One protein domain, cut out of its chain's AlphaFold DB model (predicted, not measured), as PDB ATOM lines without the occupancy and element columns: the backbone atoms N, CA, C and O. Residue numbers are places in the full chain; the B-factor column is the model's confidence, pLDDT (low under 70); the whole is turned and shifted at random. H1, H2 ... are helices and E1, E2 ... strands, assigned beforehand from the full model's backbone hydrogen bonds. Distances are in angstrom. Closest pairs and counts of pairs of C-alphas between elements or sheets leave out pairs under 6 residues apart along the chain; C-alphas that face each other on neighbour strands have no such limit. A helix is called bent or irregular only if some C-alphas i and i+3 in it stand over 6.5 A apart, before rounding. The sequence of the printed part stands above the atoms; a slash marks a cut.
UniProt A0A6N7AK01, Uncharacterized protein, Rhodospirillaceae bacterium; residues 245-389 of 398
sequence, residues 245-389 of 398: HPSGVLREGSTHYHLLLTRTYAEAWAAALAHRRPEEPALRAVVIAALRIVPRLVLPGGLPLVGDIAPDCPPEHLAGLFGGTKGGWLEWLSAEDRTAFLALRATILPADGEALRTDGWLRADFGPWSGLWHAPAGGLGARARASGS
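What this domain is: This is residues 245 to 389 of the 398 residues of an uncharacterized protein of Rhodospirillaceae bacterium (UniProt A0A6N7AK01). A long helical hairpin, H1 and H2, makes the core, with H3 and H5 packed on one side of it and short H4 beside H3. At the end of the hairpin where H2 finishes lie a two-stranded hairpin, E1 and E2, and the short helix H6, while H7 touches no helix and lies farthest from the mean of the C-alphas. The printed part has 145 residues, with seven named helices and two named strands in the order H1 H2 H3 H4 H5 H6 E1 E2 H7; the sheet, E1 - E2, is antiparallel and the class is mostly helix. The whole is compact, with a radius of gyration of the C-alphas of 15.5 A and spans of 43 by 35 by 31 A.

Where its parts are: H1, residues 255 to 274, begins at C-alpha 255 (-7.651, -26.150, -27.031) and is 28.8 A long. H2, residues 280 to 297, is 25.9 A long and only just irregular, with C-alphas 292 and 295 6.9 A apart. H3, residues 315 to 321, is irregular, with C-alphas 317 and 320 7.5 A apart. H4 is residues 328 to 332. H5, residues 335 to 346, is 16.5 A long. H6 is residues 353 to 358. E1, residues 361 to 366, is 16.7 A long and E2, residues 369 to 374, 17.3 A. H7, residues 380 to 385, ends at C-alpha 385 (-1.002, -41.650, -35.499).

How they stand to each other: H1 and H2 form a helical hairpin and touch at a shallow tilt of 29 degrees, opposite ways; their closest C-alphas, of Ala 272 and Glu 280, are 4.9 A apart. Residues 256 to 263 of H1 touch H3 at a steep tilt of 48 degrees, closest at the C-alphas of Leu 259 and Leu 318, 6.6 A. Residues 266 to 274 of H1 touch residues 337 to 341 of H5 at a steep tilt of 60 degrees, closest at the C-alphas of Ala 270 and Asp 337, 5.5 A. H3 and H4 touch, with the C-alphas of His 317 and Gly 328 closest, 4.1 A. H2 and H6 only just touch, with 3 pairs of C-alphas within 8 A, about perpendicular at 75 degrees; the closest are those of Ile 293 and Leu 356, 7.3 A. In the hairpin E1 and E2, N 362 and O 373 are within hydrogen-bond range at 2.8 A, and N 371 and O 364 at 2.9 A. H7 is apart from H1, H2 and E1, among others. Every O i to N i+4 pair is within range in H1, H5 and H6, against 11 of 14 in H2, 1 of 3 in H3, 0 of 1 in H4 and 0 of 2 in H7; O i to N i+3 pairs within range are 3 of 4 in H3, 2 of 2 in H4 and 2 of 3 in H7.

The domain as a whole: The two C-alphas farthest apart, of His 275 and Gly 367, are 48.0 A apart. The printed part has no cut, and its one long link is residues 298 to 314. The mean pLDDT of the printed part is 91.0; residues 377 to 389 are under 70.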
ATOM      1  N   HIS A 245      -8.217 -27.285 -40.167       96.25
ATOM      2  CA  HIS A 245      -9.360 -27.558 -41.023       96.25
ATOM      3  C   HIS A 245      -9.753 -26.288 -41.793       96.25
ATOM      4  O   HIS A 245      -9.435 -25.185 -41.343       96.25
ATOM      5  N   PRO A 246     -10.482 -26.403 -42.919       94.94
ATOM      6  CA  PRO A 246     -10.985 -25.236 -43.648       94.94
ATOM      7  C   PRO A 246     -11.814 -24.262 -42.793       94.94
ATOM      8  O   PRO A 246     -11.850 -23.074 -43.090       94.94
ATOM      9  N   SER A 247     -12.447 -24.742 -41.718       95.19
ATOM     10  CA  SER A 247     -13.175 -23.906 -40.751       95.19
ATOM     11  C   SER A 247     -12.278 -23.010 -39.884       95.19
ATOM     12  O   SER A 247     -12.778 -22.074 -39.264       95.19
ATOM     13  N   GLY A 248     -10.981 -23.327 -39.789       97.31
ATOM     14  CA  GLY A 248     -10.048 -22.766 -38.813       97.31
ATOM     15  C   GLY A 248      -9.824 -23.622 -37.563       97.31
ATOM     16  O   GLY A 248      -8.982 -23.268 -36.743       97.31
ATOM     17  N   VAL A 249     -10.521 -24.752 -37.383       97.19
ATOM     18  CA  VAL A 249     -10.294 -25.658 -36.240       97.19
ATOM     19  C   VAL A 249      -8.925 -26.332 -36.357       97.19
ATOM     20  O   VAL A 249      -8.540 -26.806 -37.425       97.19
ATOM     21  N   LEU A 250      -8.182 -26.421 -35.249       96.69
ATOM     22  CA  LEU A 250      -6.894 -27.118 -35.228       96.69
ATOM     23  C   LEU A 250      -7.104 -28.642 -35.241       96.69
ATOM     24  O   LEU A 250      -7.779 -29.179 -34.361       96.69
ATOM     25  N   ARG A 251      -6.454 -29.347 -36.175       94.81
ATOM     26  CA  ARG A 251      -6.569 -30.813 -36.346       94.81
ATOM     27  C   ARG A 251      -6.049 -31.640 -35.171       94.81
ATOM     28  O   ARG A 251      -6.460 -32.780 -34.992       94.81
ATOM     29  N   GLU A 252      -5.130 -31.092 -34.380       92.12
ATOM     30  CA  GLU A 252      -4.535 -31.768 -33.217       92.12
ATOM     31  C   GLU A 252      -5.560 -32.026 -32.095       92.12
ATOM     32  O   GLU A 252      -5.423 -32.952 -31.284       92.12
ATOM     33  N   GLY A 253      -6.644 -31.246 -32.073       93.88
ATOM     34  CA  GLY A 253      -7.699 -31.408 -31.082       93.88
ATOM     35  C   GLY A 253      -7.266 -30.996 -29.674       93.88
ATOM     36  O   GLY A 253      -7.716 -31.601 -28.701       93.88
ATOM     37  N   SER A 254      -6.363 -30.018 -29.567       96.62
ATOM     38  CA  SER A 254      -6.007 -29.373 -28.305       96.62
ATOM     39  C   SER A 254      -6.499 -27.929 -28.284       96.62
ATOM     40  O   SER A 254      -6.234 -27.169 -29.218       96.62
ATOM     41  N   THR A 255      -7.205 -27.541 -27.220       97.69
ATOM     42  CA  THR A 255      -7.651 -26.150 -27.031       97.69
ATOM     43  C   THR A 255      -6.469 -25.218 -26.794       97.69
ATOM     44  O   THR A 255      -6.429 -24.120 -27.344       97.69
ATOM     45  N   HIS A 256      -5.476 -25.662 -26.024       97.38
ATOM     46  CA  HIS A 256      -4.304 -24.857 -25.716       97.38
ATOM     47  C   HIS A 256      -3.403 -24.665 -26.947       97.38
ATOM     48  O   HIS A 256      -3.039 -23.536 -27.278       97.38
ATOM     49  N   TYR A 257      -3.119 -25.732 -27.702       97.69
ATOM     50  CA  TYR A 257      -2.351 -25.610 -28.945       97.69
ATOM     51  C   TYR A 257      -3.096 -24.843 -30.038       97.69
ATOM     52  O   TYR A 257      -2.454 -24.174 -30.848       97.69
ATOM     53  N   HIS A 258      -4.434 -24.869 -30.047       98.25
ATOM     54  CA  HIS A 258      -5.208 -24.010 -30.940       98.25
ATOM     55  C   HIS A 258      -4.895 -22.531 -30.682       98.25
ATOM     56  O   HIS A 258      -4.611 -21.792 -31.626       98.25
ATOM     57  N   LEU A 259      -4.851 -22.107 -29.415       98.06
ATOM     58  CA  LEU A 259      -4.457 -20.744 -29.054       98.06
ATOM     59  C   LEU A 259      -2.985 -20.450 -29.379       98.06
ATOM     60  O   LEU A 259      -2.692 -19.404 -29.954       98.06
ATOM     61  N   LEU A 260      -2.058 -21.369 -29.089       97.75
ATOM     62  CA  LEU A 260      -0.630 -21.183 -29.390       97.75
ATOM     63  C   LEU A 260      -0.343 -21.010 -30.883       97.75
ATOM     64  O   LEU A 260       0.465 -20.161 -31.278       97.75
ATOM     65  N   LEU A 261      -0.991 -21.808 -31.733       98.44
ATOM     66  CA  LEU A 261      -0.839 -21.664 -33.174       98.44
ATOM     67  C   LEU A 261      -1.564 -20.415 -33.677       98.44
ATOM     68  O   LEU A 261      -0.997 -19.691 -34.489       98.44
ATOM     69  N   THR A 262      -2.734 -20.074 -33.134       98.62
ATOM     70  CA  THR A 262      -3.398 -18.796 -33.452       98.62
ATOM     71  C   THR A 262      -2.480 -17.605 -33.156       98.62
ATOM     72  O   THR A 262      -2.294 -16.754 -34.023       98.62
ATOM     73  N   ARG A 263      -1.820 -17.590 -31.988       98.12
ATOM     74  CA  ARG A 263      -0.780 -16.610 -31.628       98.12
ATOM     75  C   ARG A 263       0.349 -16.578 -32.656       98.12
ATOM     76  O   ARG A 263       0.685 -15.521 -33.169       98.12
ATOM     77  N   THR A 264       0.910 -17.745 -32.976       98.25
ATOM     78  CA  THR A 264       2.018 -17.908 -33.937       98.25
ATOM     79  C   THR A 264       1.692 -17.267 -35.287       98.25
ATOM     80  O   THR A 264       2.513 -16.533 -35.837       98.25
ATOM     81  N   TYR A 265       0.492 -17.518 -35.812       98.81
ATOM     82  CA  TYR A 265       0.046 -16.934 -37.075       98.81
ATOM     83  C   TYR A 265      -0.296 -15.446 -36.947       98.81
ATOM     84  O   TYR A 265      -0.032 -14.698 -37.885       98.81
ATOM     85  N   ALA A 266      -0.817 -14.995 -35.803       98.62
ATOM     86  CA  ALA A 266      -1.088 -13.582 -35.549       98.62
ATOM     87  C   ALA A 266       0.196 -12.739 -35.510       98.62
ATOM     88  O   ALA A 266       0.232 -11.676 -36.126       98.62
ATOM     89  N   GLU A 267       1.266 -13.231 -34.872       98.50
ATOM     90  CA  GLU A 267       2.591 -12.588 -34.888       98.50
ATOM     91  C   GLU A 267       3.137 -12.468 -36.313       98.50
ATOM     92  O   GLU A 267       3.605 -11.405 -36.723       98.50
ATOM     93  N   ALA A 268       3.062 -13.558 -37.082       98.75
ATOM     94  CA  ALA A 268       3.531 -13.563 -38.460       98.75
ATOM     95  C   ALA A 268       2.703 -12.622 -39.348       98.75
ATOM     96  O   ALA A 268       3.272 -11.889 -40.150       98.75
ATOM     97  N   TRP A 269       1.378 -12.607 -39.195       98.81
ATOM     98  CA  TRP A 269       0.502 -11.695 -39.927       98.81
ATOM     99  C   TRP A 269       0.806 -10.226 -39.604       98.81
ATOM    100  O   TRP A 269       0.981  -9.438 -40.531       98.81
ATOM    101  N   ALA A 270       0.931  -9.861 -38.324       98.44
ATOM    102  CA  ALA A 270       1.240  -8.487 -37.925       98.44
ATOM    103  C   ALA A 270       2.592  -8.023 -38.498       98.44
ATOM    104  O   ALA A 270       2.681  -6.964 -39.119       98.44
ATOM    105  N   ALA A 271       3.620  -8.877 -38.428       98.25
ATOM    106  CA  ALA A 271       4.912  -8.588 -39.047       98.25
ATOM    107  C   ALA A 271       4.823  -8.481 -40.582       98.25
ATOM    108  O   ALA A 271       5.443  -7.603 -41.182       98.25
ATOM    109  N   ALA A 272       4.037  -9.345 -41.233       98.69
ATOM    110  CA  ALA A 272       3.810  -9.276 -42.672       98.69
ATOM    111  C   ALA A 272       3.129  -7.956 -43.073       98.69
ATOM    112  O   ALA A 272       3.537  -7.335 -44.055       98.69
ATOM    113  N   LEU A 273       2.150  -7.501 -42.287       98.56
ATOM    114  CA  LEU A 273       1.468  -6.223 -42.470       98.56
ATOM    115  C   LEU A 273       2.441  -5.045 -42.336       98.56
ATOM    116  O   LEU A 273       2.539  -4.230 -43.255       98.56
ATOM    117  N   ALA A 274       3.210  -4.991 -41.244       97.56
ATOM    118  CA  ALA A 274       4.169  -3.916 -40.982       97.56
ATOM    119  C   ALA A 274       5.235  -3.794 -42.090       97.56
ATOM    120  O   ALA A 274       5.598  -2.692 -42.504       97.56
ATOM    121  N   HIS A 275       5.687  -4.928 -42.630       97.75
ATOM    122  CA  HIS A 275       6.693  -4.987 -43.695       97.75
ATOM    123  C   HIS A 275       6.104  -5.050 -45.120       97.75
ATOM    124  O   HIS A 275       6.857  -5.263 -46.073       97.75
ATOM    125  N   ARG A 276       4.781  -4.879 -45.289       98.19
ATOM    126  CA  ARG A 276       4.066  -4.910 -46.587       98.19
ATOM    127  C   ARG A 276       4.398  -6.142 -47.432       98.19
ATOM    128  O   ARG A 276       4.702  -6.067 -48.622       98.19
ATOM    129  N   ARG A 277       4.396  -7.292 -46.773       98.25
ATOM    130  CA  ARG A 277       4.796  -8.573 -47.337       98.25
ATOM    131  C   ARG A 277       3.666  -9.208 -48.154       98.25
ATOM    132  O   ARG A 277       2.513  -9.138 -47.734       98.25
ATOM    133  N   PRO A 278       3.972  -9.885 -49.279       98.25
ATOM    134  CA  PRO A 278       2.959 -10.574 -50.081       98.25
ATOM    135  C   PRO A 278       2.283 -11.734 -49.336       98.25
ATOM    136  O   PRO A 278       1.204 -12.169 -49.726       98.25
ATOM    137  N   GLU A 279       2.894 -12.239 -48.260       98.56
ATOM    138  CA  GLU A 279       2.321 -13.273 -47.401       98.56
ATOM    139  C   GLU A 279       1.159 -12.760 -46.520       98.56
ATOM    140  O   GLU A 279       0.387 -13.575 -46.010       98.56
ATOM    141  N   GLU A 280       1.001 -11.437 -46.346       98.62
ATOM    142  CA  GLU A 280       0.012 -10.838 -45.432       98.62
ATOM    143  C   GLU A 280      -1.422 -11.337 -45.664       98.62
ATOM    144  O   GLU A 280      -2.007 -11.822 -44.692       98.62
ATOM    145  N   PRO A 281      -1.986 -11.345 -46.891       98.75
ATOM    146  CA  PRO A 281      -3.386 -11.727 -47.075       98.75
ATOM    147  C   PRO A 281      -3.647 -13.192 -46.714       98.75
ATOM    148  O   PRO A 281      -4.683 -13.525 -46.133       98.75
ATOM    149  N   ALA A 282      -2.692 -14.075 -47.024       98.50
ATOM    150  CA  ALA A 282      -2.788 -15.495 -46.708       98.50
ATOM    151  C   ALA A 282      -2.702 -15.733 -45.194       98.50
ATOM    152  O   ALA A 282      -3.529 -16.455 -44.636       98.50
ATOM    153  N   LEU A 283      -1.748 -15.089 -44.513       98.81
ATOM    154  CA  LEU A 283      -1.608 -15.187 -43.059       98.81
ATOM    155  C   LEU A 283      -2.823 -14.583 -42.343       98.81
ATOM    156  O   LEU A 283      -3.344 -15.192 -41.408       98.81
ATOM    157  N   ARG A 284      -3.338 -13.447 -42.825       98.75
ATOM    158  CA  ARG A 284      -4.559 -12.819 -42.308       98.75
ATOM    159  C   ARG A 284      -5.751 -13.763 -42.386       98.75
ATOM    160  O   ARG A 284      -6.496 -13.880 -41.415       98.75
ATOM    161  N   ALA A 285      -5.929 -14.451 -43.514       98.62
ATOM    162  CA  ALA A 285      -7.016 -15.410 -43.688       98.62
ATOM    163  C   ALA A 285      -6.942 -16.557 -42.663       98.62
ATOM    164  O   ALA A 285      -7.965 -16.923 -42.084       98.62
ATOM    165  N   VAL A 286      -5.738 -17.070 -42.380       98.56
ATOM    166  CA  VAL A 286      -5.517 -18.105 -41.354       98.56
ATOM    167  C   VAL A 286      -5.852 -17.579 -39.959       98.56
ATOM    168  O   VAL A 286      -6.574 -18.243 -39.216       98.56
ATOM    169  N   VAL A 287      -5.382 -16.376 -39.613       98.69
ATOM    170  CA  VAL A 287      -5.663 -15.736 -38.317       98.69
ATOM    171  C   VAL A 287      -7.159 -15.519 -38.125       98.69
ATOM    172  O   VAL A 287      -7.686 -15.851 -37.066       98.69
ATOM    173  N   ILE A 288      -7.858 -15.019 -39.150       98.62
ATOM    174  CA  ILE A 288      -9.314 -14.855 -39.113       98.62
ATOM    175  C   ILE A 288      -9.981 -16.206 -38.869       98.62
ATOM    176  O   ILE A 288     -10.765 -16.326 -37.931       98.62
ATOM    177  N   ALA A 289      -9.668 -17.223 -39.677       98.31
ATOM    178  CA  ALA A 289     -10.287 -18.538 -39.556       98.31
ATOM    179  C   ALA A 289     -10.083 -19.137 -38.154       98.31
ATOM    180  O   ALA A 289     -11.051 -19.558 -37.525       98.31
ATOM    181  N   ALA A 290      -8.857 -19.103 -37.627       98.38
ATOM    182  CA  ALA A 290      -8.559 -19.618 -36.295       98.38
ATOM    183  C   ALA A 290      -9.284 -18.822 -35.190       98.38
ATOM    184  O   ALA A 290      -9.965 -19.407 -34.349       98.38
ATOM    185  N   LEU A 291      -9.254 -17.482 -35.230       98.19
ATOM    186  CA  LEU A 291      -9.936 -16.637 -34.239       98.19
ATOM    187  C   LEU A 291     -11.462 -16.806 -34.235       98.19
ATOM    188  O   LEU A 291     -12.077 -16.679 -33.178       98.19
ATOM    189  N   ARG A 292     -12.090 -17.133 -35.371       97.75
ATOM    190  CA  ARG A 292     -13.538 -17.421 -35.428       97.75
ATOM    191  C   ARG A 292     -13.937 -18.605 -34.548       97.75
ATOM    192  O   ARG A 292     -15.071 -18.644 -34.066       97.75
ATOM    193  N   ILE A 293     -13.033 -19.562 -34.349       97.88
ATOM    194  CA  ILE A 293     -13.268 -20.772 -33.553       97.88
ATOM    195  C   ILE A 293     -13.113 -20.499 -32.057       97.88
ATOM    196  O   ILE A 293     -13.845 -21.069 -31.247       97.88
ATOM    197  N   VAL A 294     -12.204 -19.599 -31.685       97.06
ATOM    198  CA  VAL A 294     -11.811 -19.347 -30.295       97.06
ATOM    199  C   VAL A 294     -13.001 -19.122 -29.338       97.06
ATOM    200  O   VAL A 294     -13.065 -19.836 -28.335       97.06
ATOM    201  N   PRO A 295     -14.002 -18.260 -29.628       96.12
ATOM    202  CA  PRO A 295     -15.157 -18.069 -28.739       96.12
ATOM    203  C   PRO A 295     -15.972 -19.340 -28.474       96.12
ATOM    204  O   PRO A 295     -16.675 -19.432 -27.470       96.12
ATOM    205  N   ARG A 296     -15.904 -20.332 -29.369       96.00
ATOM    206  CA  ARG A 296     -16.607 -21.608 -29.202       96.00
ATOM    207  C   ARG A 296     -15.861 -22.581 -28.301       96.00
ATOM    208  O   ARG A 296     -16.517 -23.392 -27.649       96.00
ATOM    209  N   LEU A 297     -14.534 -22.478 -28.243       96.56
ATOM    210  CA  LEU A 297     -13.690 -23.291 -27.367       96.56
ATOM    211  C   LEU A 297     -13.711 -22.801 -25.917       96.56
ATOM    212  O   LEU A 297     -13.402 -23.577 -25.023       96.56
ATOM    213  N   VAL A 298     -14.077 -21.540 -25.676       95.75
ATOM    214  CA  VAL A 298     -14.144 -20.965 -24.326       95.75
ATOM    215  C   VAL A 298     -15.531 -21.162 -23.718       95.75
ATOM    216  O   VAL A 298     -16.558 -20.849 -24.329       95.75
ATOM    217  N   LEU A 299     -15.555 -21.705 -22.502       95.31
ATOM    218  CA  LEU A 299     -16.754 -21.909 -21.693       95.31
ATOM    219  C   LEU A 299     -16.919 -20.742 -20.702       95.31
ATOM    220  O   LEU A 299     -15.967 -19.989 -20.496       95.31
ATOM    221  N   PRO A 300     -18.081 -20.586 -20.040       93.38
ATOM    222  CA  PRO A 300     -18.267 -19.536 -19.032       93.38
ATOM    223  C   PRO A 300     -17.206 -19.540 -17.917       93.38
ATOM    224  O   PRO A 300     -16.846 -18.483 -17.414       93.38
ATOM    225  N   GLY A 301     -16.667 -20.716 -17.571       90.75
ATOM    226  CA  GLY A 301     -15.585 -20.876 -16.590       90.75
ATOM    227  C   GLY A 301     -14.162 -20.678 -17.135       90.75
ATOM    228  O   GLY A 301     -13.206 -20.919 -16.407       90.75
ATOM    229  N   GLY A 302     -13.999 -20.281 -18.401       92.88
ATOM    230  CA  GLY A 302     -12.701 -20.113 -19.056       92.88
ATOM    231  C   GLY A 302     -12.397 -21.185 -20.105       92.88
ATOM    232  O   GLY A 302     -13.291 -21.858 -20.625       92.88
ATOM    233  N   LEU A 303     -11.119 -21.304 -20.471       95.19
ATOM    234  CA  LEU A 303     -10.658 -22.249 -21.484       95.19
ATOM    235  C   LEU A 303     -10.528 -23.660 -20.876       95.19
ATOM    236  O   LEU A 303      -9.619 -23.882 -20.075       95.19
ATOM    237  N   PRO A 304     -11.367 -24.640 -21.256       96.19
ATOM    238  CA  PRO A 304     -11.153 -26.023 -20.853       96.19
ATOM    239  C   PRO A 304      -9.848 -26.538 -21.470       96.19
ATOM    240  O   PRO A 304      -9.600 -26.346 -22.662       96.19
ATOM    241  N   LEU A 305      -9.017 -27.215 -20.681       96.00
ATOM    242  CA  LEU A 305      -7.735 -27.761 -21.133       96.00
ATOM    243  C   LEU A 305      -7.935 -29.177 -21.688       96.00
ATOM    244  O   LEU A 305      -7.769 -30.175 -20.991       96.00
ATOM    245  N   VAL A 306      -8.359 -29.255 -22.951       96.38
ATOM    246  CA  VAL A 306      -8.567 -30.515 -23.675       96.38
ATOM    247  C   VAL A 306      -7.345 -30.785 -24.545       96.38
ATOM    248  O   VAL A 306      -6.937 -29.911 -25.304       96.38
ATOM    249  N   GLY A 307      -6.813 -32.009 -24.493       94.62
ATOM    250  CA  GLY A 307      -5.631 -32.410 -25.264       94.62
ATOM    251  C   GLY A 307      -4.321 -31.995 -24.595       94.62
ATOM    252  O   GLY A 307      -4.271 -31.829 -23.379       94.62
ATOM    253  N   ASP A 308      -3.267 -31.857 -25.396       93.44
ATOM    254  CA  ASP A 308      -1.932 -31.521 -24.899       93.44
ATOM    255  C   ASP A 308      -1.836 -30.038 -24.512       93.44
ATOM    256  O   ASP A 308      -2.530 -29.185 -25.076       93.44
ATOM    257  N   ILE A 309      -0.964 -29.728 -23.552       94.19
ATOM    258  CA  ILE A 309      -0.725 -28.378 -23.028       94.19
ATOM    259  C   ILE A 309       0.777 -28.119 -23.108       94.19
ATOM    260  O   ILE A 309       1.569 -28.977 -22.712       94.19
ATOM    261  N   ALA A 310       1.180 -26.957 -23.625       92.88
ATOM    262  CA  ALA A 310       2.589 -26.607 -23.653       92.88
ATOM    263  C   ALA A 310       3.054 -26.274 -22.228       92.88
ATOM    264  O   ALA A 310       2.415 -25.468 -21.549       92.88
ATOM    265  N   PRO A 311       4.162 -26.861 -21.756       91.12
ATOM    266  CA  PRO A 311       4.578 -26.713 -20.368       91.12
ATOM    267  C   PRO A 311       5.181 -25.333 -20.064       91.12
ATOM    268  O   PRO A 311       5.285 -24.962 -18.899       91.12
ATOM    269  N   ASP A 312       5.589 -24.574 -21.086       90.44
ATOM    270  CA  ASP A 312       6.273 -23.280 -20.978       90.44
ATOM    271  C   ASP A 312       5.422 -22.075 -21.414       90.44
ATOM    272  O   ASP A 312       5.934 -20.959 -21.493       90.44
ATOM    273  N   CYS A 313       4.127 -22.270 -21.677       94.50
ATOM    274  CA  CYS A 313       3.203 -21.179 -21.974       94.50
ATOM    275  C   CYS A 313       1.902 -21.362 -21.180       94.50
ATOM    276  O   CYS A 313       1.055 -22.157 -21.575       94.50
ATOM    277  N   PRO A 314       1.718 -20.652 -20.056       93.94
ATOM    278  CA  PRO A 314       0.497 -20.768 -19.269       93.94
ATOM    279  C   PRO A 314      -0.728 -20.290 -20.082       93.94
ATOM    280  O   PRO A 314      -0.613 -19.307 -20.824       93.94
ATOM    281  N   PRO A 315      -1.906 -20.945 -19.983       92.81
ATOM    282  CA  PRO A 315      -3.115 -20.550 -20.719       92.81
ATOM    283  C   PRO A 315      -3.502 -19.076 -20.538       92.81
ATOM    284  O   PRO A 315      -3.988 -18.439 -21.473       92.81
ATOM    285  N   GLU A 316      -3.237 -18.518 -19.360       92.56
ATOM    286  CA  GLU A 316      -3.522 -17.131 -18.986       92.56
ATOM    287  C   GLU A 316      -2.703 -16.146 -19.829       92.56
ATOM    288  O   GLU A 316      -3.182 -15.067 -20.175       92.56
ATOM    289  N   HIS A 317      -1.497 -16.539 -20.254       94.44
ATOM    290  CA  HIS A 317      -0.673 -15.735 -21.157       94.44
ATOM    291  C   HIS A 317      -1.309 -15.590 -22.551       94.44
ATOM    292  O   HIS A 317      -1.002 -14.649 -23.280       94.44
ATOM    293  N   LEU A 318      -2.232 -16.485 -22.919       95.69
ATOM    294  CA  LEU A 318      -2.966 -16.467 -24.186       95.69
ATOM    295  C   LEU A 318      -4.371 -15.857 -24.057       95.69
ATOM    296  O   LEU A 318      -5.110 -15.835 -25.044       95.69
ATOM    297  N   ALA A 319      -4.739 -15.338 -22.879       92.94
ATOM    298  CA  ALA A 319      -6.072 -14.793 -22.610       92.94
ATOM    299  C   ALA A 319      -6.492 -13.719 -23.622       92.94
ATOM    300  O   ALA A 319      -7.642 -13.711 -24.057       92.94
ATOM    301  N   GLY A 320      -5.539 -12.906 -24.093       93.00
ATOM    302  CA  GLY A 320      -5.733 -11.891 -25.131       93.00
ATOM    303  C   GLY A 320      -6.311 -12.398 -26.462       93.00
ATOM    304  O   GLY A 320      -6.762 -11.598 -27.278       93.00
ATOM    305  N   LEU A 321      -6.333 -13.709 -26.713       94.94
ATOM    306  CA  LEU A 321      -6.964 -14.285 -27.904       94.94
ATOM    307  C   LEU A 321      -8.476 -14.489 -27.742       94.94
ATOM    308  O   LEU A 321      -9.201 -14.414 -28.730       94.94
ATOM    309  N   PHE A 322      -8.954 -14.729 -26.520       88.81
ATOM    310  CA  PHE A 322     -10.354 -15.074 -26.237       88.81
ATOM    311  C   PHE A 322     -11.065 -14.117 -25.277       88.81
ATOM    312  O   PHE A 322     -12.262 -14.257 -25.038       88.81
ATOM    313  N   GLY A 323     -10.352 -13.131 -24.742       83.94
ATOM    314  CA  GLY A 323     -10.882 -12.103 -23.862       83.94
ATOM    315  C   GLY A 323      -9.862 -10.989 -23.638       83.94
ATOM    316  O   GLY A 323      -8.715 -11.080 -24.063       83.94
ATOM    317  N   GLY A 324     -10.289  -9.902 -22.997       82.31
ATOM    318  CA  GLY A 324      -9.408  -8.794 -22.618       82.31
ATOM    319  C   GLY A 324      -8.835  -7.978 -23.787       82.31
ATOM    320  O   GLY A 324      -8.891  -8.348 -24.962       82.31
ATOM    321  N   THR A 325      -8.299  -6.809 -23.453       81.62
ATOM    322  CA  THR A 325      -7.594  -5.906 -24.386       81.62
ATOM    323  C   THR A 325      -6.159  -5.622 -23.948       81.62
ATOM    324  O   THR A 325      -5.453  -4.875 -24.622       81.62
ATOM    325  N   LYS A 326      -5.744  -6.193 -22.813       83.44
ATOM    326  CA  LYS A 326      -4.449  -5.994 -22.160       83.44
ATOM    327  C   LYS A 326      -4.006  -7.281 -21.471       83.44
ATOM    328  O   LYS A 326      -4.852  -8.107 -21.119       83.44
ATOM    329  N   GLY A 327      -2.705  -7.387 -21.237       86.94
ATOM    330  CA  GLY A 327      -2.080  -8.468 -20.475       86.94
ATOM    331  C   GLY A 327      -1.635  -9.671 -21.312       86.94
ATOM    332  O   GLY A 327      -2.056  -9.871 -22.456       86.94
ATOM    333  N   GLY A 328      -0.763 -10.483 -20.710       91.31
ATOM    334  CA  GLY A 328      -0.212 -11.688 -21.323       91.31
ATOM    335  C   GLY A 328       0.595 -11.378 -22.584       91.31
ATOM    336  O   GLY A 328       1.316 -10.387 -22.658       91.31
ATOM    337  N   TRP A 329       0.448 -12.220 -23.601       94.50
ATOM    338  CA  TRP A 329       1.166 -12.084 -24.867       94.50
ATOM    339  C   TRP A 329       0.885 -10.760 -25.598       94.50
ATOM    340  O   TRP A 329       1.756 -10.263 -26.306       94.50
ATOM    341  N   LEU A 330      -0.293 -10.144 -25.419       94.38
ATOM    342  CA  LEU A 330      -0.603  -8.877 -26.094       94.38
ATOM    343  C   LEU A 330       0.324  -7.732 -25.663       94.38
ATOM    344  O   LEU A 330       0.580  -6.845 -26.470       94.38
ATOM    345  N   GLU A 331       0.842  -7.744 -24.431       92.00
ATOM    346  CA  GLU A 331       1.818  -6.742 -23.955       92.00
ATOM    347  C   GLU A 331       3.233  -6.986 -24.499       92.00
ATOM    348  O   GLU A 331       4.093  -6.101 -24.450       92.00
ATOM    349  N   TRP A 332       3.459  -8.175 -25.061       91.50
ATOM    350  CA  TRP A 332       4.700  -8.549 -25.728       91.50
ATOM    351  C   TRP A 332       4.766  -8.061 -27.183       91.50
ATOM    352  O   TRP A 332       5.845  -8.002 -27.774       91.50
ATOM    353  N   LEU A 333       3.623  -7.682 -27.763       92.56
ATOM    354  CA  LEU A 333       3.546  -7.063 -29.084       92.56
ATOM    355  C   LEU A 333       3.986  -5.596 -29.056       92.56
ATOM    356  O   LEU A 333       3.880  -4.907 -28.039       92.56
ATOM    357  N   SER A 334       4.414  -5.081 -30.212       92.31
ATOM    358  CA  SER A 334       4.550  -3.633 -30.384       92.31
ATOM    359  C   SER A 334       3.178  -2.954 -30.258       92.31
ATOM    360  O   SER A 334       2.131  -3.575 -30.462       92.31
ATOM    361  N   ALA A 335       3.157  -1.660 -29.927       93.44
ATOM    362  CA  ALA A 335       1.899  -0.918 -29.812       93.44
ATOM    363  C   ALA A 335       1.096  -0.926 -31.128       93.44
ATOM    364  O   ALA A 335      -0.132  -1.037 -31.102       93.44
ATOM    365  N   GLU A 336       1.795  -0.854 -32.261       95.50
ATOM    366  CA  GLU A 336       1.224  -0.907 -33.609       95.50
ATOM    367  C   GLU A 336       0.641  -2.293 -33.908       95.50
ATOM    368  O   GLU A 336      -0.542  -2.393 -34.237       95.50
ATOM    369  N   ASP A 337       1.415  -3.362 -33.690       95.75
ATOM    370  CA  ASP A 337       0.967  -4.745 -33.910       95.75
ATOM    371  C   ASP A 337      -0.238  -5.090 -33.028       95.75
ATOM    372  O   ASP A 337      -1.216  -5.681 -33.493       95.75
ATOM    373  N   ARG A 338      -0.208  -4.677 -31.753       96.06
ATOM    374  CA  ARG A 338      -1.327  -4.860 -30.821       96.06
ATOM    375  C   ARG A 338      -2.576  -4.137 -31.313       96.06
ATOM    376  O   ARG A 338      -3.664  -4.708 -31.276       96.06
ATOM    377  N   THR A 339      -2.434  -2.896 -31.775       96.62
ATOM    378  CA  THR A 339      -3.559  -2.106 -32.296       96.62
ATOM    379  C   THR A 339      -4.154  -2.762 -33.539       96.62
ATOM    380  O   THR A 339      -5.369  -2.958 -33.601       96.62
ATOM    381  N   ALA A 340      -3.310  -3.174 -34.489       97.69
ATOM    382  CA  ALA A 340      -3.738  -3.877 -35.693       97.69
ATOM    383  C   ALA A 340      -4.463  -5.190 -35.354       97.69
ATOM    384  O   ALA A 340      -5.547  -5.454 -35.879       97.69
ATOM    385  N   PHE A 341      -3.917  -5.984 -34.429       97.69
ATOM    386  CA  PHE A 341      -4.530  -7.232 -33.983       97.69
ATOM    387  C   PHE A 341      -5.895  -7.026 -33.327       97.69
ATOM    388  O   PHE A 341      -6.858  -7.708 -33.686       97.69
ATOM    389  N   LEU A 342      -6.011  -6.073 -32.400       96.94
ATOM    390  CA  LEU A 342      -7.281  -5.775 -31.740       96.94
ATOM    391  C   LEU A 342      -8.330  -5.264 -32.735       96.94
ATOM    392  O   LEU A 342      -9.488  -5.678 -32.649       96.94
ATOM    393  N   ALA A 343      -7.923  -4.434 -33.700       97.06
ATOM    394  CA  ALA A 343      -8.795  -3.969 -34.772       97.06
ATOM    395  C   ALA A 343      -9.284  -5.132 -35.648       97.06
ATOM    396  O   ALA A 343     -10.484  -5.244 -35.889       97.06
ATOM    397  N   LEU A 344      -8.396  -6.049 -36.059       97.81
ATOM    398  CA  LEU A 344      -8.795  -7.242 -36.809       97.81
ATOM    399  C   LEU A 344      -9.783  -8.087 -36.001       97.81
ATOM    400  O   LEU A 344     -10.862  -8.405 -36.502       97.81
ATOM    401  N   ARG A 345      -9.452  -8.411 -34.746       96.75
ATOM    402  CA  ARG A 345     -10.285  -9.246 -33.868       96.75
ATOM    403  C   ARG A 345     -11.692  -8.673 -33.699       96.75
ATOM    404  O   ARG A 345     -12.653  -9.432 -33.730       96.75
ATOM    405  N   ALA A 346     -11.821  -7.350 -33.580       96.12
ATOM    406  CA  ALA A 346     -13.114  -6.677 -33.452       96.12
ATOM    407  C   ALA A 346     -14.034  -6.845 -34.677       96.12
ATOM    408  O   ALA A 346     -15.247  -6.725 -34.544       96.12
ATOM    409  N   THR A 347     -13.481  -7.148 -35.857       97.19
ATOM    410  CA  THR A 347     -14.263  -7.371 -37.090       97.19
ATOM    411  C   THR A 347     -14.705  -8.822 -37.294       97.19
ATOM    412  O   THR A 347     -15.456  -9.118 -38.223       97.19
ATOM    413  N   ILE A 348     -14.234  -9.750 -36.456       97.44
ATOM    414  CA  ILE A 348     -14.446 -11.183 -36.654       97.44
ATOM    415  C   ILE A 348     -15.729 -11.634 -35.955       97.44
ATOM    416  O   ILE A 348     -15.841 -11.599 -34.733       97.44
ATOM    417  N   LEU A 349     -16.676 -12.155 -36.737       96.38
ATOM    418  CA  LEU A 349     -17.837 -12.867 -36.203       96.38
ATOM    419  C   LEU A 349     -17.462 -14.309 -35.825       96.38
ATOM    420  O   LEU A 349     -16.806 -14.968 -36.634       96.38
ATOM    421  N   PRO A 350     -17.898 -14.841 -34.669       96.00
ATOM    422  CA  PRO A 350     -17.667 -16.240 -34.314       96.00
ATOM    423  C   PRO A 350     -18.193 -17.212 -35.380       96.00
ATOM    424  O   PRO A 350     -19.205 -16.947 -36.032       96.00
ATOM    425  N   ALA A 351     -17.533 -18.360 -35.532       94.31
ATOM    426  CA  ALA A 351     -18.046 -19.445 -36.365       94.31
ATOM    427  C   ALA A 351     -19.379 -19.977 -35.815       94.31
ATOM    428  O   ALA A 351     -19.672 -19.864 -34.616       94.31
ATOM    429  N   ASP A 352     -20.196 -20.574 -36.681       92.12
ATOM    430  CA  ASP A 352     -21.348 -21.348 -36.229       92.12
ATOM    431  C   ASP A 352     -20.898 -22.619 -35.478       92.12
ATOM    432  O   ASP A 352     -19.732 -23.026 -35.513       92.12
ATOM    433  N   GLY A 353     -21.817 -23.224 -34.724       92.19
ATOM    434  CA  GLY A 353     -21.530 -24.468 -34.005       92.19
ATOM    435  C   GLY A 353     -21.382 -25.686 -34.925       92.19
ATOM    436  O   GLY A 353     -20.817 -26.695 -34.513       92.19
ATOM    437  N   GLU A 354     -21.860 -25.597 -36.166       93.62
ATOM    438  CA  GLU A 354     -21.858 -26.707 -37.117       93.62
ATOM    439  C   GLU A 354     -20.463 -26.953 -37.701       93.62
ATOM    440  O   GLU A 354     -20.039 -28.103 -37.828       93.62
ATOM    441  N   ALA A 355     -19.711 -25.885 -37.969       91.62
ATOM    442  CA  ALA A 355     -18.310 -25.951 -38.362       91.62
ATOM    443  C   ALA A 355     -17.472 -26.662 -37.290       91.62
ATOM    444  O   ALA A 355     -16.702 -27.573 -37.591       91.62
ATOM    445  N   LEU A 356     -17.689 -26.304 -36.019       93.12
ATOM    446  CA  LEU A 356     -17.026 -26.935 -34.881       93.12
ATOM    447  C   LEU A 356     -17.355 -28.441 -34.808       93.12
ATOM    448  O   LEU A 356     -16.449 -29.270 -34.689       93.12
ATOM    449  N   ARG A 357     -18.638 -28.796 -34.960       93.69
ATOM    450  CA  ARG A 357     -19.123 -30.186 -34.957       93.69
ATOM    451  C   ARG A 357     -18.550 -31.015 -36.101       93.69
ATOM    452  O   ARG A 357     -18.140 -32.155 -35.876       93.69
ATOM    453  N   THR A 358     -18.502 -30.445 -37.302       92.62
ATOM    454  CA  THR A 358     -17.945 -31.085 -38.503       92.62
ATOM    455  C   THR A 358     -16.483 -31.476 -38.299       92.62
ATOM    456  O   THR A 358     -16.072 -32.565 -38.701       92.62
ATOM    457  N   ASP A 359     -15.721 -30.649 -37.584       93.44
ATOM    458  CA  ASP A 359     -14.311 -30.902 -37.281       93.44
ATOM    459  C   ASP A 359     -14.093 -31.634 -35.949       93.44
ATOM    460  O   ASP A 359     -12.997 -31.637 -35.388       93.44
ATOM    461  N   GLY A 360     -15.131 -32.310 -35.454       93.38
ATOM    462  CA  GLY A 360     -15.025 -33.237 -34.334       93.38
ATOM    463  C   GLY A 360     -15.046 -32.578 -32.963       93.38
ATOM    464  O   GLY A 360     -14.607 -33.194 -31.997       93.38
ATOM    465  N   TRP A 361     -15.549 -31.355 -32.835       95.44
ATOM    466  CA  TRP A 361     -15.726 -30.697 -31.545       95.44
ATOM    467  C   TRP A 361     -17.208 -30.532 -31.218       95.44
ATOM    468  O   TRP A 361     -17.984 -29.969 -31.982       95.44
ATOM    469  N   LEU A 362     -17.608 -31.019 -30.050       95.00
ATOM    470  CA  LEU A 362     -18.977 -30.947 -29.559       95.00
ATOM    471  C   LEU A 362     -19.024 -29.981 -28.386       95.00
ATOM    472  O   LEU A 362     -18.288 -30.154 -27.416       95.00
ATOM    473  N   ARG A 363     -19.908 -28.990 -28.466       95.25
ATOM    474  CA  ARG A 363     -20.255 -28.109 -27.352       95.25
ATOM    475  C   ARG A 363     -21.727 -28.285 -27.030       95.25
ATOM    476  O   ARG A 363     -22.549 -28.322 -27.942       95.25
ATOM    477  N   ALA A 364     -22.043 -28.361 -25.747       95.25
ATOM    478  CA  ALA A 364     -23.418 -28.365 -25.278       95.25
ATOM    479  C   ALA A 364     -23.547 -27.504 -24.024       95.25
ATOM    480  O   ALA A 364     -22.663 -27.510 -23.167       95.25
ATOM    481  N   ASP A 365     -24.657 -26.782 -23.938       94.94
ATOM    482  CA  ASP A 365     -25.016 -25.921 -22.819       94.94
ATOM    483  C   ASP A 365     -26.341 -26.452 -22.224       94.94
ATOM    484  O   ASP A 365     -27.328 -26.627 -22.939       94.94
ATOM    485  N   PHE A 366     -26.351 -26.757 -20.926       94.88
ATOM    486  CA  PHE A 366     -27.463 -27.336 -20.166       94.88
ATOM    487  C   PHE A 366     -27.740 -26.480 -18.923       94.88
ATOM    488  O   PHE A 366     -27.202 -26.725 -17.839       94.88
ATOM    489  N   GLY A 367     -28.576 -25.449 -19.069       93.94
ATOM    490  CA  GLY A 367     -28.823 -24.486 -17.992       93.94
ATOM    491  C   GLY A 367     -27.520 -23.786 -17.574       93.94
ATOM    492  O   GLY A 367     -26.903 -23.148 -18.424       93.94
ATOM    493  N   PRO A 368     -27.071 -23.895 -16.306       93.19
ATOM    494  CA  PRO A 368     -25.815 -23.290 -15.851       93.19
ATOM    495  C   PRO A 368     -24.561 -24.093 -16.242       93.19
ATOM    496  O   PRO A 368     -23.446 -23.650 -15.969       93.19
ATOM    497  N   TRP A 369     -24.717 -25.281 -16.832       95.12
ATOM    498  CA  TRP A 369     -23.605 -26.160 -17.181       95.12
ATOM    499  C   TRP A 369     -23.235 -26.012 -18.652       95.12
ATOM    500  O   TRP A 369     -24.105 -26.051 -19.515       95.12
ATOM    501  N   SER A 370     -21.942 -25.947 -18.948       96.62
ATOM    502  CA  SER A 370     -21.425 -26.002 -20.315       96.62
ATOM    503  C   SER A 370     -20.359 -27.081 -20.410       96.62
ATOM    504  O   SER A 370     -19.535 -27.226 -19.506       96.62
ATOM    505  N   GLY A 371     -20.349 -27.822 -21.513       96.31
ATOM    506  CA  GLY A 371     -19.349 -28.845 -21.780       96.31
ATOM    507  C   GLY A 371     -18.761 -28.725 -23.178       96.31
ATOM    508  O   GLY A 371     -19.429 -28.280 -24.116       96.31
ATOM    509  N   LEU A 372     -17.497 -29.127 -23.298       97.06
ATOM    510  CA  LEU A 372     -16.757 -29.196 -24.551       97.06
ATOM    511  C   LEU A 372     -16.050 -30.549 -24.647       97.06
ATOM    512  O   LEU A 372     -15.326 -30.944 -23.733       97.06
ATOM    513  N   TRP A 373     -16.217 -31.230 -25.775       95.38
ATOM    514  CA  TRP A 373     -15.590 -32.518 -26.055       95.38
ATOM    515  C   TRP A 373     -14.958 -32.506 -27.440       95.38
ATOM    516  O   TRP A 373     -15.527 -31.966 -28.385       95.38
ATOM    517  N   HIS A 374     -13.810 -33.166 -27.573       93.69
ATOM    518  CA  HIS A 374     -13.218 -33.465 -28.871       93.69
ATOM    519  C   HIS A 374     -13.431 -34.949 -29.207       93.69
ATOM    520  O   HIS A 374     -12.882 -35.838 -28.553       93.69
ATOM    521  N   ALA A 375     -14.235 -35.201 -30.233       89.50
ATOM    522  CA  ALA A 375     -14.586 -36.495 -30.794       89.50
ATOM    523  C   ALA A 375     -14.291 -36.489 -32.311       89.50
ATOM    524  O   ALA A 375     -15.186 -36.219 -33.114       89.50
ATOM    525  N   PRO A 376     -13.044 -36.772 -32.739       80.44
ATOM    526  CA  PRO A 376     -12.690 -36.736 -34.154       80.44
ATOM    527  C   PRO A 376     -13.511 -37.766 -34.940       80.44
ATOM    528  O   PRO A 376     -13.723 -38.883 -34.462       80.44
ATOM    529  N   ALA A 377     -13.910 -37.436 -36.173       67.62
ATOM    530  CA  ALA A 377     -14.792 -38.266 -37.009       67.62
ATOM    531  C   ALA A 377     -14.287 -39.713 -37.248       67.62
ATOM    532  O   ALA A 377     -15.067 -40.607 -37.565       67.62
ATOM    533  N   GLY A 378     -12.988 -39.977 -37.059       64.81
ATOM    534  CA  GLY A 378     -12.387 -41.317 -37.130       64.81
ATOM    535  C   GLY A 378     -12.405 -42.131 -35.824       64.81
ATOM    536  O   GLY A 378     -11.899 -43.256 -35.802       64.81
ATOM    537  N   GLY A 379     -12.950 -41.580 -34.734       60.59
ATOM    538  CA  GLY A 379     -12.866 -42.125 -33.378       60.59
ATOM    539  C   GLY A 379     -11.473 -41.988 -32.741       60.59
ATOM    540  O   GLY A 379     -10.521 -41.504 -33.356       60.59
ATOM    541  N   LEU A 380     -11.328 -42.466 -31.497       52.56
ATOM    542  CA  LEU A 380     -10.084 -42.376 -30.706       52.56
ATOM    543  C   LEU A 380      -8.843 -42.963 -31.420       52.56
ATOM    544  O   LEU A 380      -7.725 -42.503 -31.199       52.56
ATOM    545  N   GLY A 381      -9.024 -43.933 -32.324       45.72
ATOM    546  CA  GLY A 381      -7.938 -44.592 -33.064       45.72
ATOM    547  C   GLY A 381      -7.230 -43.729 -34.120       45.72
ATOM    548  O   GLY A 381      -6.166 -44.118 -34.604       45.72
ATOM    549  N   ALA A 382      -7.774 -42.562 -34.484       48.28
ATOM    550  CA  ALA A 382      -7.098 -41.619 -35.379       48.28
ATOM    551  C   ALA A 382      -5.939 -40.876 -34.679       48.28
ATOM    552  O   ALA A 382      -4.929 -40.578 -35.317       48.28
ATOM    553  N   ARG A 383      -6.038 -40.657 -33.357       45.12
ATOM    554  CA  ARG A 383      -5.053 -39.910 -32.549       45.12
ATOM    555  C   ARG A 383      -3.723 -40.633 -32.349       45.12
ATOM    556  O   ARG A 383      -2.681 -39.985 -32.356       45.12
ATOM    557  N   ALA A 384      -3.734 -41.967 -32.269       42.88
ATOM    558  CA  ALA A 384      -2.515 -42.769 -32.103       42.88
ATOM    559  C   ALA A 384      -1.488 -42.581 -33.243       42.88
ATOM    560  O   ALA A 384      -0.343 -43.003 -33.114       42.88
ATOM    561  N   ARG A 385      -1.881 -41.946 -34.360       45.62
ATOM    562  CA  ARG A 385      -1.002 -41.650 -35.499       45.62
ATOM    563  C   ARG A 385      -0.234 -40.330 -35.375       45.62
ATOM    564  O   ARG A 385       0.771 -40.206 -36.063       45.62
ATOM    565  N   ALA A 386      -0.690 -39.383 -34.546       40.94
ATOM    566  CA  ALA A 386      -0.145 -38.020 -34.485       40.94
ATOM    567  C   ALA A 386       0.642 -37.722 -33.193       40.94
ATOM    568  O   ALA A 386       1.660 -37.042 -33.246       40.94
ATOM    569  N   SER A 387       0.239 -38.277 -32.043       40.56
ATOM    570  CA  SER A 387       0.887 -38.002 -30.743       40.56
ATOM    571  C   SER A 387       2.034 -38.961 -30.375       40.56
ATOM    572  O   SER A 387       2.685 -38.807 -29.345       40.56
ATOM    573  N   GLY A 388       2.339 -39.953 -31.222       37.69
ATOM    574  CA  GLY A 388       3.354 -40.983 -30.951       37.69
ATOM    575  C   GLY A 388       4.820 -40.517 -30.966       37.69
ATOM    576  O   GLY A 388       5.711 -41.337 -30.739       37.69
ATOM    577  N   SER A 389       5.110 -39.238 -31.230       42.56
ATOM    578  CA  SER A 389       6.485 -38.707 -31.250       42.56
ATOM    579  C   SER A 389       6.995 -38.250 -29.871       42.56
ATOM    580  O   SER A 389       8.205 -38.078 -29.689       42.56
TER     581      SER A 389